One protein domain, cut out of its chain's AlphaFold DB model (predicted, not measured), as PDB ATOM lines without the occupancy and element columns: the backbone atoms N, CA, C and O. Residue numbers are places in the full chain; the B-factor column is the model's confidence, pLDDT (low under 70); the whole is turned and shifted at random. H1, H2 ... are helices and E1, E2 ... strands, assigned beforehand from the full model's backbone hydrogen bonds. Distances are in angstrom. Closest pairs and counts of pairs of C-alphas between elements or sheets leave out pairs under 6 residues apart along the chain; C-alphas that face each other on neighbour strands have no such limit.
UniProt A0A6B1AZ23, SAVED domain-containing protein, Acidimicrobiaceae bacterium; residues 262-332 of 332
ATOM      1  N   ASN A 262       1.386 -32.398  -2.028       95.75
ATOM      2  CA  ASN A 262       1.925 -33.561  -2.700       95.75
ATOM      3  C   ASN A 262       2.116 -33.247  -4.178       95.75
ATOM      4  O   ASN A 262       1.609 -32.242  -4.684       95.75
ATOM      5  N   TYR A 263       2.866 -34.100  -4.864       95.06
ATOM      6  CA  TYR A 263       3.016 -34.027  -6.301       95.06
ATOM      7  C   TYR A 263       2.483 -35.291  -6.964       95.06
ATOM      8  O   TYR A 263       2.570 -36.397  -6.431       95.06
ATOM      9  N   ARG A 264       1.971 -35.128  -8.180       93.44
ATOM     10  CA  ARG A 264       1.657 -36.241  -9.075       93.44
ATOM     11  C   ARG A 264       2.358 -36.058 -10.408       93.44
ATOM     12  O   ARG A 264       2.401 -34.953 -10.946       93.44
ATOM     13  N   LEU A 265       2.882 -37.153 -10.942       90.81
ATOM     14  CA  LEU A 265       3.437 -37.200 -12.288       90.81
ATOM     15  C   LEU A 265       2.303 -37.436 -13.291       90.81
ATOM     16  O   LEU A 265       1.523 -38.376 -13.146       90.81
ATOM     17  N   GLN A 266       2.218 -36.594 -14.315       88.19
ATOM     18  CA  GLN A 266       1.433 -36.851 -15.515       88.19
ATOM     19  C   GLN A 266       2.392 -37.231 -16.640       88.19
ATOM     20  O   GLN A 266       3.301 -36.468 -16.979       88.19
ATOM     21  N   GLU A 267       2.198 -38.423 -17.197       81.81
ATOM     22  CA  GLU A 267       3.069 -38.967 -18.234       81.81
ATOM     23  C   GLU A 267       2.960 -38.191 -19.551       81.81
ATOM     24  O   GLU A 267       1.911 -37.650 -19.910       81.81
ATOM     25  N   ALA A 268       4.071 -38.156 -20.287       76.62
ATOM     26  CA  ALA A 268       4.117 -37.589 -21.624       76.62
ATOM     27  C   ALA A 268       3.300 -38.442 -22.598       76.62
ATOM     28  O   ALA A 268       3.369 -39.668 -22.579       76.62
ATOM     29  N   THR A 269       2.593 -37.799 -23.525       67.00
ATOM     30  CA  THR A 269       1.807 -38.511 -24.542       67.00
ATOM     31  C   THR A 269       2.664 -39.150 -25.639       67.00
ATOM     32  O   THR A 269       2.141 -40.008 -26.337       67.00
ATOM     33  N   ASN A 270       3.940 -38.755 -25.817       62.22
ATOM     34  CA  ASN A 270       4.785 -39.196 -26.947       62.22
ATOM     35  C   ASN A 270       6.318 -39.084 -26.727       62.22
ATOM     36  O   ASN A 270       7.061 -38.969 -27.702       62.22
ATOM     37  N   ALA A 271       6.829 -39.075 -25.492       58.59
ATOM     38  CA  ALA A 271       8.267 -38.881 -25.258       58.59
ATOM     39  C   ALA A 271       8.994 -40.195 -24.927       58.59
ATOM     40  O   ALA A 271       8.862 -40.723 -23.824       58.59
ATOM     41  N   ASP A 272       9.821 -40.683 -25.856       60.34
ATOM     42  CA  ASP A 272      10.850 -41.678 -25.544       60.34
ATOM     43  C   ASP A 272      11.964 -40.979 -24.739       60.34
ATOM     44  O   ASP A 272      12.715 -40.171 -25.279       60.34
ATOM     45  N   ARG A 273      12.043 -41.263 -23.429       65.19
ATOM     46  CA  ARG A 273      13.040 -40.722 -22.473       65.19
ATOM     47  C   ARG A 273      13.154 -39.181 -22.465       65.19
ATOM     48  O   ARG A 273      14.182 -38.640 -22.878       65.19
ATOM     49  N   PRO A 274      12.136 -38.462 -21.961       71.94
ATOM     50  CA  PRO A 274      12.187 -37.005 -21.860       71.94
ATOM     51  C   PRO A 274      13.319 -36.533 -20.931       71.94
ATOM     52  O   PRO A 274      13.478 -37.051 -19.827       71.94
ATOM     53  N   THR A 275      14.084 -35.527 -21.368       84.81
ATOM     54  CA  THR A 275      15.108 -34.825 -20.562       84.81
ATOM     55  C   THR A 275      14.591 -33.528 -19.936       84.81
ATOM     56  O   THR A 275      15.303 -32.888 -19.170       84.81
ATOM     57  N   GLU A 276      13.369 -33.126 -20.281       89.38
ATOM     58  CA  GLU A 276      12.705 -31.914 -19.804       89.38
ATOM     59  C   GLU A 276      11.314 -32.266 -19.269       89.38
ATOM     60  O   GLU A 276      10.683 -33.224 -19.726       89.38
ATOM     61  N   ALA A 277      10.824 -31.476 -18.315       91.06
ATOM     62  CA  ALA A 277       9.507 -31.643 -17.714       91.06
ATOM     63  C   ALA A 277       8.869 -30.284 -17.399       91.06
ATOM     64  O   ALA A 277       9.553 -29.265 -17.278       91.06
ATOM     65  N   VAL A 278       7.548 -30.276 -17.244       91.88
ATOM     66  CA  VAL A 278       6.774 -29.097 -16.839       91.88
ATOM     67  C   VAL A 278       6.427 -29.199 -15.359       91.88
ATOM     68  O   VAL A 278       5.769 -30.147 -14.940       91.88
ATOM     69  N   LEU A 279       6.809 -28.202 -14.562       93.12
ATOM     70  CA  LEU A 279       6.338 -28.070 -13.185       93.12
ATOM     71  C   LEU A 279       5.079 -27.196 -13.146       93.12
ATOM     72  O   LEU A 279       5.111 -26.026 -13.531       93.12
ATOM     73  N   ILE A 280       3.976 -27.755 -12.655       93.75
ATOM     74  CA  ILE A 280       2.713 -27.051 -12.430       93.75
ATOM     75  C   ILE A 280       2.508 -26.923 -10.924       93.75
ATOM     76  O   ILE A 280       2.436 -27.924 -10.218       93.75
ATOM     77  N   VAL A 281       2.385 -25.691 -10.433       94.62
ATOM     78  CA  VAL A 281       2.159 -25.417  -9.009       94.62
ATOM     79  C   VAL A 281       0.756 -24.858  -8.806       94.62
ATOM     80  O   VAL A 281       0.503 -23.673  -9.033       94.62
ATOM     81  N   ASN A 282      -0.148 -25.708  -8.329       94.50
ATOM     82  CA  ASN A 282      -1.521 -25.353  -7.992       94.50
ATOM     83  C   ASN A 282      -1.627 -25.002  -6.502       94.50
ATOM     84  O   ASN A 282      -2.188 -25.752  -5.709       94.50
ATOM     85  N   ALA A 283      -1.064 -23.858  -6.106       91.94
ATOM     86  CA  ALA A 283      -1.139 -23.370  -4.725       91.94
ATOM     87  C   ALA A 283      -2.189 -22.260  -4.577       91.94
ATOM     88  O   ALA A 283      -3.206 -22.435  -3.918       91.94
ATOM     89  N   SER A 284      -1.987 -21.115  -5.238       89.19
ATOM     90  CA  SER A 284      -2.891 -19.958  -5.124       89.19
ATOM     91  C   SER A 284      -4.150 -20.026  -6.003       89.19
ATOM     92  O   SER A 284      -4.957 -19.093  -6.005       89.19
ATOM     93  N   GLY A 285      -4.267 -21.088  -6.792       91.50
ATOM     94  CA  GLY A 285      -5.295 -21.343  -7.794       91.50
ATOM     95  C   GLY A 285      -4.872 -22.524  -8.668       91.50
ATOM     96  O   GLY A 285      -3.760 -23.030  -8.515       91.50
ATOM     97  N   THR A 286      -5.746 -22.944  -9.576       92.56
ATOM     98  CA  THR A 286      -5.512 -24.107 -10.444       92.56
ATOM     99  C   THR A 286      -5.161 -23.664 -11.859       92.56
ATOM    100  O   THR A 286      -5.851 -22.818 -12.431       92.56
ATOM    101  N   ILE A 287      -4.103 -24.246 -12.424       90.81
ATOM    102  CA  ILE A 287      -3.722 -24.087 -13.828       90.81
ATOM    103  C   ILE A 287      -4.373 -25.212 -14.636       90.81
ATOM    104  O   ILE A 287      -4.158 -26.395 -14.374       90.81
ATOM    105  N   ASP A 288      -5.179 -24.834 -15.624       86.38
ATOM    106  CA  ASP A 288      -5.806 -25.771 -16.557       86.38
ATOM    107  C   ASP A 288      -4.800 -26.188 -17.642       86.38
ATOM    108  O   ASP A 288      -3.988 -25.375 -18.091       86.38
ATOM    109  N   SER A 289      -4.870 -27.433 -18.117       79.88
ATOM    110  CA  SER A 289      -3.965 -27.936 -19.160       79.88
ATOM    111  C   SER A 289      -4.007 -27.104 -20.448       79.88
ATOM    112  O   SER A 289      -3.003 -27.006 -21.148       79.88
ATOM    113  N   ARG A 290      -5.129 -26.436 -20.743       85.69
ATOM    114  CA  ARG A 290      -5.289 -25.529 -21.895       85.69
ATOM    115  C   ARG A 290      -4.489 -24.232 -21.766       85.69
ATOM    116  O   ARG A 290      -4.310 -23.536 -22.761       85.69
ATOM    117  N   GLN A 291      -4.050 -23.881 -20.558       88.25
ATOM    118  CA  GLN A 291      -3.203 -22.712 -20.304       88.25
ATOM    119  C   GLN A 291      -1.715 -23.025 -20.501       88.25
ATOM    120  O   GLN A 291      -0.900 -22.105 -20.565       88.25
ATOM    121  N   ILE A 292      -1.352 -24.307 -20.615       88.19
ATOM    122  CA  ILE A 292       0.014 -24.730 -20.903       88.19
ATOM    123  C   ILE A 292       0.314 -24.411 -22.377       88.19
ATOM    124  O   ILE A 292      -0.460 -24.797 -23.257       88.19
ATOM    125  N   PRO A 293       1.430 -23.726 -22.690       90.00
ATOM    126  CA  PRO A 293       1.827 -23.483 -24.071       90.00
ATOM    127  C   PRO A 293       1.899 -24.785 -24.875       90.00
ATOM    128  O   PRO A 293       2.517 -25.747 -24.429       90.00
ATOM    129  N   ILE A 294       1.344 -24.792 -26.093       87.06
ATOM    130  CA  ILE A 294       1.257 -25.986 -26.964       87.06
ATOM    131  C   ILE A 294       2.609 -26.699 -27.111       87.06
ATOM    132  O   ILE A 294       2.671 -27.923 -27.082       87.06
ATOM    133  N   ARG A 295       3.704 -25.933 -27.202       86.56
ATOM    134  CA  ARG A 295       5.075 -26.464 -27.313       86.56
ATOM    135  C   ARG A 295       5.535 -27.296 -26.107       86.56
ATOM    136  O   ARG A 295       6.467 -28.070 -26.248       86.56
ATOM    137  N   LEU A 296       4.918 -27.110 -24.939       88.94
ATOM    138  CA  LEU A 296       5.235 -27.817 -23.693       88.94
ATOM    139  C   LEU A 296       4.240 -28.946 -23.394       88.94
ATOM    140  O   LEU A 296       4.487 -29.755 -22.508       88.94
ATOM    141  N   ALA A 297       3.121 -29.024 -24.121       84.44
ATOM    142  CA  ALA A 297       2.042 -29.973 -23.842       84.44
ATOM    143  C   ALA A 297       2.426 -31.445 -24.093       84.44
ATOM    144  O   ALA A 297       1.724 -32.345 -23.641       84.44
ATOM    145  N   CYS A 298       3.518 -31.698 -24.821       84.50
ATOM    146  CA  CYS A 298       4.042 -33.041 -25.073       84.50
ATOM    147  C   CYS A 298       5.007 -33.548 -23.988       84.50
ATOM    148  O   CYS A 298       5.383 -34.720 -24.030       84.50
ATOM    149  N   LEU A 299       5.421 -32.693 -23.047       89.31
ATOM    150  CA  LEU A 299       6.360 -33.039 -21.982       89.31
ATOM    151  C   LEU A 299       5.642 -33.699 -20.796       89.31
ATOM    152  O   LEU A 299       4.462 -33.417 -20.561       89.31
ATOM    153  N   PRO A 300       6.337 -34.546 -20.011       90.94
ATOM    154  CA  PRO A 300       5.802 -34.993 -18.730       90.94
ATOM    155  C   PRO A 300       5.622 -33.788 -17.802       90.94
ATOM    156  O   PRO A 300       6.390 -32.822 -17.871       90.94
ATOM    157  N   SER A 301       4.625 -33.840 -16.919       91.38
ATOM    158  CA  SER A 301       4.401 -32.765 -15.951       91.38
ATOM    159  C   SER A 301       4.340 -33.255 -14.512       91.38
ATOM    160  O   SER A 301       3.684 -34.245 -14.203       91.38
ATOM    161  N   PHE A 302       5.018 -32.538 -13.623       93.81
ATOM    162  CA  PHE A 302       4.891 -32.689 -12.181       93.81
ATOM    163  C   PHE A 302       3.887 -31.657 -11.693       93.81
ATOM    164  O   PHE A 302       4.088 -30.457 -11.875       93.81
ATOM    165  N   VAL A 303       2.789 -32.114 -11.102       94.56
ATOM    166  CA  VAL A 303       1.740 -31.231 -10.590       94.56
ATOM    167  C   VAL A 303       1.764 -31.259  -9.082       94.56
ATOM    168  O   VAL A 303       1.440 -32.288  -8.497       94.56
ATOM    169  N   ILE A 304       2.140 -30.135  -8.478       95.94
ATOM    170  CA  ILE A 304       2.077 -29.917  -7.036       95.94
ATOM    171  C   ILE A 304       0.722 -29.313  -6.689       95.94
ATOM    172  O   ILE A 304       0.347 -28.271  -7.234       95.94
ATOM    173  N   GLU A 305       0.012 -29.936  -5.756       95.69
ATOM    174  CA  GLU A 305      -1.287 -29.476  -5.273       95.69
ATOM    175  C   GLU A 305      -1.498 -29.848  -3.793       95.69
ATOM    176  O   GLU A 305      -0.864 -30.780  -3.287       95.69
ATOM    177  N   PRO A 306      -2.339 -29.100  -3.060       96.31
ATOM    178  CA  PRO A 306      -2.742 -29.477  -1.711       96.31
ATOM    179  C   PRO A 306      -3.573 -30.774  -1.710       96.31
ATOM    180  O   PRO A 306      -4.474 -30.935  -2.527       96.31
ATOM    181  N   GLU A 307      -3.320 -31.688  -0.769       92.56
ATOM    182  CA  GLU A 307      -3.945 -33.029  -0.777       92.56
ATOM    183  C   GLU A 307      -5.446 -33.028  -0.432       92.56
ATOM    184  O   GLU A 307      -6.220 -33.840  -0.945       92.56
ATOM    185  N   HIS A 308      -5.868 -32.141   0.472       89.62
ATOM    186  CA  HIS A 308      -7.213 -32.146   1.070       89.62
ATOM    187  C   HIS A 308      -7.832 -30.747   1.159       89.62
ATOM    188  O   HIS A 308      -8.685 -30.479   2.006       89.62
ATOM    189  N   SER A 309      -7.388 -29.829   0.308       90.44
ATOM    190  CA  SER A 309      -7.955 -28.488   0.211       90.44
ATOM    191  C   SER A 309      -7.919 -27.998  -1.229       90.44
ATOM    192  O   SER A 309      -7.198 -28.535  -2.063       90.44
ATOM    193  N   GLU A 310      -8.732 -26.996  -1.548       91.81
ATOM    194  CA  GLU A 310      -8.679 -26.373  -2.868       91.81
ATOM    195  C   GLU A 310      -7.560 -25.321  -2.925       91.81
ATOM    196  O   GLU A 310      -7.397 -24.549  -1.969       91.81
ATOM    197  N   PRO A 311      -6.826 -25.224  -4.051       93.25
ATOM    198  CA  PRO A 311      -5.873 -24.148  -4.283       93.25
ATOM    199  C   PRO A 311      -6.522 -22.775  -4.110       93.25
ATOM    200  O   PRO A 311      -7.506 -22.433  -4.769       93.25
ATOM    201  N   ASN A 312      -5.961 -21.954  -3.230       91.56
ATOM    202  CA  ASN A 312      -6.462 -20.617  -2.954       91.56
ATOM    203  C   ASN A 312      -5.345 -19.705  -2.431       91.56
ATOM    204  O   ASN A 312      -4.279 -20.151  -2.008       91.56
ATOM    205  N   ARG A 313      -5.586 -18.392  -2.458       87.62
ATOM    206  CA  ARG A 313      -4.573 -17.373  -2.120       87.62
ATOM    207  C   ARG A 313      -4.063 -17.436  -0.678       87.62
ATOM    208  O   ARG A 313      -3.027 -16.838  -0.407       87.62
ATOM    209  N   ASP A 314      -4.771 -18.136   0.200       88.94
ATOM    210  CA  ASP A 314      -4.453 -18.313   1.611       88.94
ATOM    211  C   ASP A 314      -4.239 -19.807   1.945       88.94
ATOM    212  O   ASP A 314      -4.514 -20.237   3.060       88.94
ATOM    213  N   VAL A 315      -3.762 -20.627   0.997       92.25
ATOM    214  CA  VAL A 315      -3.505 -22.059   1.250       92.25
ATOM    215  C   VAL A 315      -2.283 -22.290   2.159       92.25
ATOM    216  O   VAL A 315      -2.270 -23.212   2.970       92.25
ATOM    217  N   ILE A 316      -1.270 -21.414   2.092       92.12
ATOM    218  CA  ILE A 316      -0.080 -21.453   2.959       92.12
ATOM    219  C   ILE A 316      -0.247 -20.420   4.080       92.12
ATOM    220  O   ILE A 316       0.075 -19.242   3.908       92.12
ATOM    221  N   ARG A 317      -0.782 -20.847   5.230       91.06
ATOM    222  CA  ARG A 317      -1.022 -19.973   6.404       91.06
ATOM    223  C   ARG A 317      -0.177 -20.295   7.622       91.06
ATOM    224  O   ARG A 317      -0.024 -19.420   8.468       91.06
ATOM    225  N   THR A 318       0.355 -21.505   7.706       92.25
ATOM    226  CA  THR A 318       1.211 -21.949   8.804       92.25
ATOM    227  C   THR A 318       2.603 -22.261   8.267       92.25
ATOM    228  O   THR A 318       2.772 -22.563   7.081       92.25
ATOM    229  N   GLN A 319       3.600 -22.208   9.149       91.06
ATOM    230  CA  GLN A 319       4.973 -22.576   8.809       91.06
ATOM    231  C   GLN A 319       5.053 -24.030   8.324       91.06
ATOM    232  O   GLN A 319       5.683 -24.307   7.314       91.06
ATOM    233  N   ARG A 320       4.296 -24.940   8.948       93.69
ATOM    234  CA  ARG A 320       4.234 -26.349   8.537       93.69
ATOM    235  C   ARG A 320       3.643 -26.545   7.141       93.69
ATOM    236  O   ARG A 320       4.115 -27.415   6.420       93.69
ATOM    237  N   SER A 321       2.653 -25.742   6.729       94.88
ATOM    238  CA  SER A 321       2.157 -25.782   5.343       94.88
ATOM    239  C   SER A 321       3.229 -25.350   4.341       94.88
ATOM    240  O   SER A 321       3.340 -25.932   3.264       94.88
ATOM    241  N   ARG A 322       4.022 -24.324   4.683       93.38
ATOM    242  CA  ARG A 322       5.151 -23.876   3.856       93.38
ATOM    243  C   ARG A 322       6.217 -24.965   3.771       93.38
ATOM    244  O   ARG A 322       6.683 -25.249   2.673       93.38
ATOM    245  N   ASP A 323       6.576 -25.566   4.899       93.25
ATOM    246  CA  ASP A 323       7.597 -26.616   4.961       93.25
ATOM    247  C   ASP A 323       7.153 -27.847   4.158       93.25
ATOM    248  O   ASP A 323       7.909 -28.350   3.339       93.25
ATOM    249  N   SER A 324       5.878 -28.242   4.262       95.75
ATOM    250  CA  SER A 324       5.296 -29.303   3.428       95.75
ATOM    251  C   SER A 324       5.398 -28.999   1.925       95.75
ATOM    252  O   SER A 324       5.759 -29.873   1.132       95.75
ATOM    253  N   PHE A 325       5.124 -27.753   1.515       95.00
ATOM    254  CA  PHE A 325       5.307 -27.318   0.128       95.00
ATOM    255  C   PHE A 325       6.776 -27.397  -0.304       95.00
ATOM    256  O   PHE A 325       7.072 -27.983  -1.345       95.00
ATOM    257  N   HIS A 326       7.684 -26.847   0.503       92.00
ATOM    258  CA  HIS A 326       9.123 -26.865   0.249       92.00
ATOM    259  C   HIS A 326       9.645 -28.298   0.093       92.00
ATOM    260  O   HIS A 326      10.210 -28.635  -0.943       92.00
ATOM    261  N   ASP A 327       9.351 -29.171   1.055       93.81
ATOM    262  CA  ASP A 327       9.784 -30.568   1.038       93.81
ATOM    263  C   ASP A 327       9.228 -31.327  -0.168       93.81
ATOM    264  O   ASP A 327       9.863 -32.246  -0.680       93.81
ATOM    265  N   THR A 328       8.031 -30.968  -0.634       95.50
ATOM    266  CA  THR A 328       7.436 -31.554  -1.840       95.50
ATOM    267  C   THR A 328       8.188 -31.140  -3.096       95.50
ATOM    268  O   THR A 328       8.437 -31.992  -3.944       95.50
ATOM    269  N   VAL A 329       8.593 -29.871  -3.200       91.12
ATOM    270  CA  VAL A 329       9.426 -29.381  -4.306       91.12
ATOM    271  C   VAL A 329      10.807 -30.041  -4.282       91.12
ATOM    272  O   VAL A 329      11.279 -30.464  -5.329       91.12
ATOM    273  N   SER A 330      11.432 -30.195  -3.110       88.81
ATOM    274  CA  SER A 330      12.768 -30.803  -2.972       88.81
ATOM    275  C   SER A 330      12.823 -32.308  -3.275       88.81
ATOM    276  O   SER A 330      13.914 -32.859  -3.393       88.81
ATOM    277  N   ARG A 331      11.672 -32.992  -3.350       89.69
ATOM    278  CA  ARG A 331      11.575 -34.423  -3.700       89.69
ATOM    279  C   ARG A 331      11.399 -34.685  -5.201       89.69
ATOM    280  O   ARG A 331      11.435 -35.853  -5.588       89.69
ATOM    281  N   LEU A 332      11.150 -33.644  -5.999       85.38
ATOM    282  CA  LEU A 332      11.113 -33.726  -7.463       85.38
ATOM    283  C   LEU A 332      12.524 -33.906  -8.022       85.38
ATOM    284  O   LEU A 332      12.657 -34.698  -8.982       85.38
TER     285      LEU A 332
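AT A GLANCE: This is residues 262 to 332 of the 332 residues of the protein "SAVED domain-containing protein" of Acidimicrobiaceae bacterium (UniProt A0A6B1AZ23). This domain has little regular structure: a small three-stranded sheet with one helix, H1, over one face, and long loops beside them. Of 71 printed residues, 27 are in named elements, E1, E2, E3, H1 along the chain, class mixed. The mixed sheet runs E1 E3 E2. The elongated whole spans 40 by 24 by 16 A and is only just compact, close to loose, with a radius of gyration of the C-alphas of 13.3 A.

HOW THE PARTS SIT: Start at inner strand E3, residues 301 to 306. E1, residues 262 to 266, is its antiparallel neighbour; N 264 and O 303, 2.9 A apart, are within hydrogen-bond range. E2, residues 278 to 281, is its parallel neighbour; N 302 and O 278 are 2.8 A apart. H1, residues 319 to 330, is on the sheet, making two layers, one helix layer and one sheet; its height over the sheet is 9.9 A. It runs along the strands, 13 degrees from E3 on the local plane. The closest C-alphas of E1 and H1, Asn 262 and Thr 328, are 5.9 A apart. In H1 every O i to N i+4 pair is within hydrogen-bond range.

IN THESE COORDINATES: Find C-alpha 262 at (1.925, -33.561, -2.700), where E1 begins its 13.2 A. E2 runs 9.8 A and E3 16.3 A. H1, 16.3 A, ends at C-alpha 330, (12.768, -30.803, -2.972).

THE WHOLE: The printed part has no cut. The three links are long. Residues 269 to 273 have pLDDT under 70.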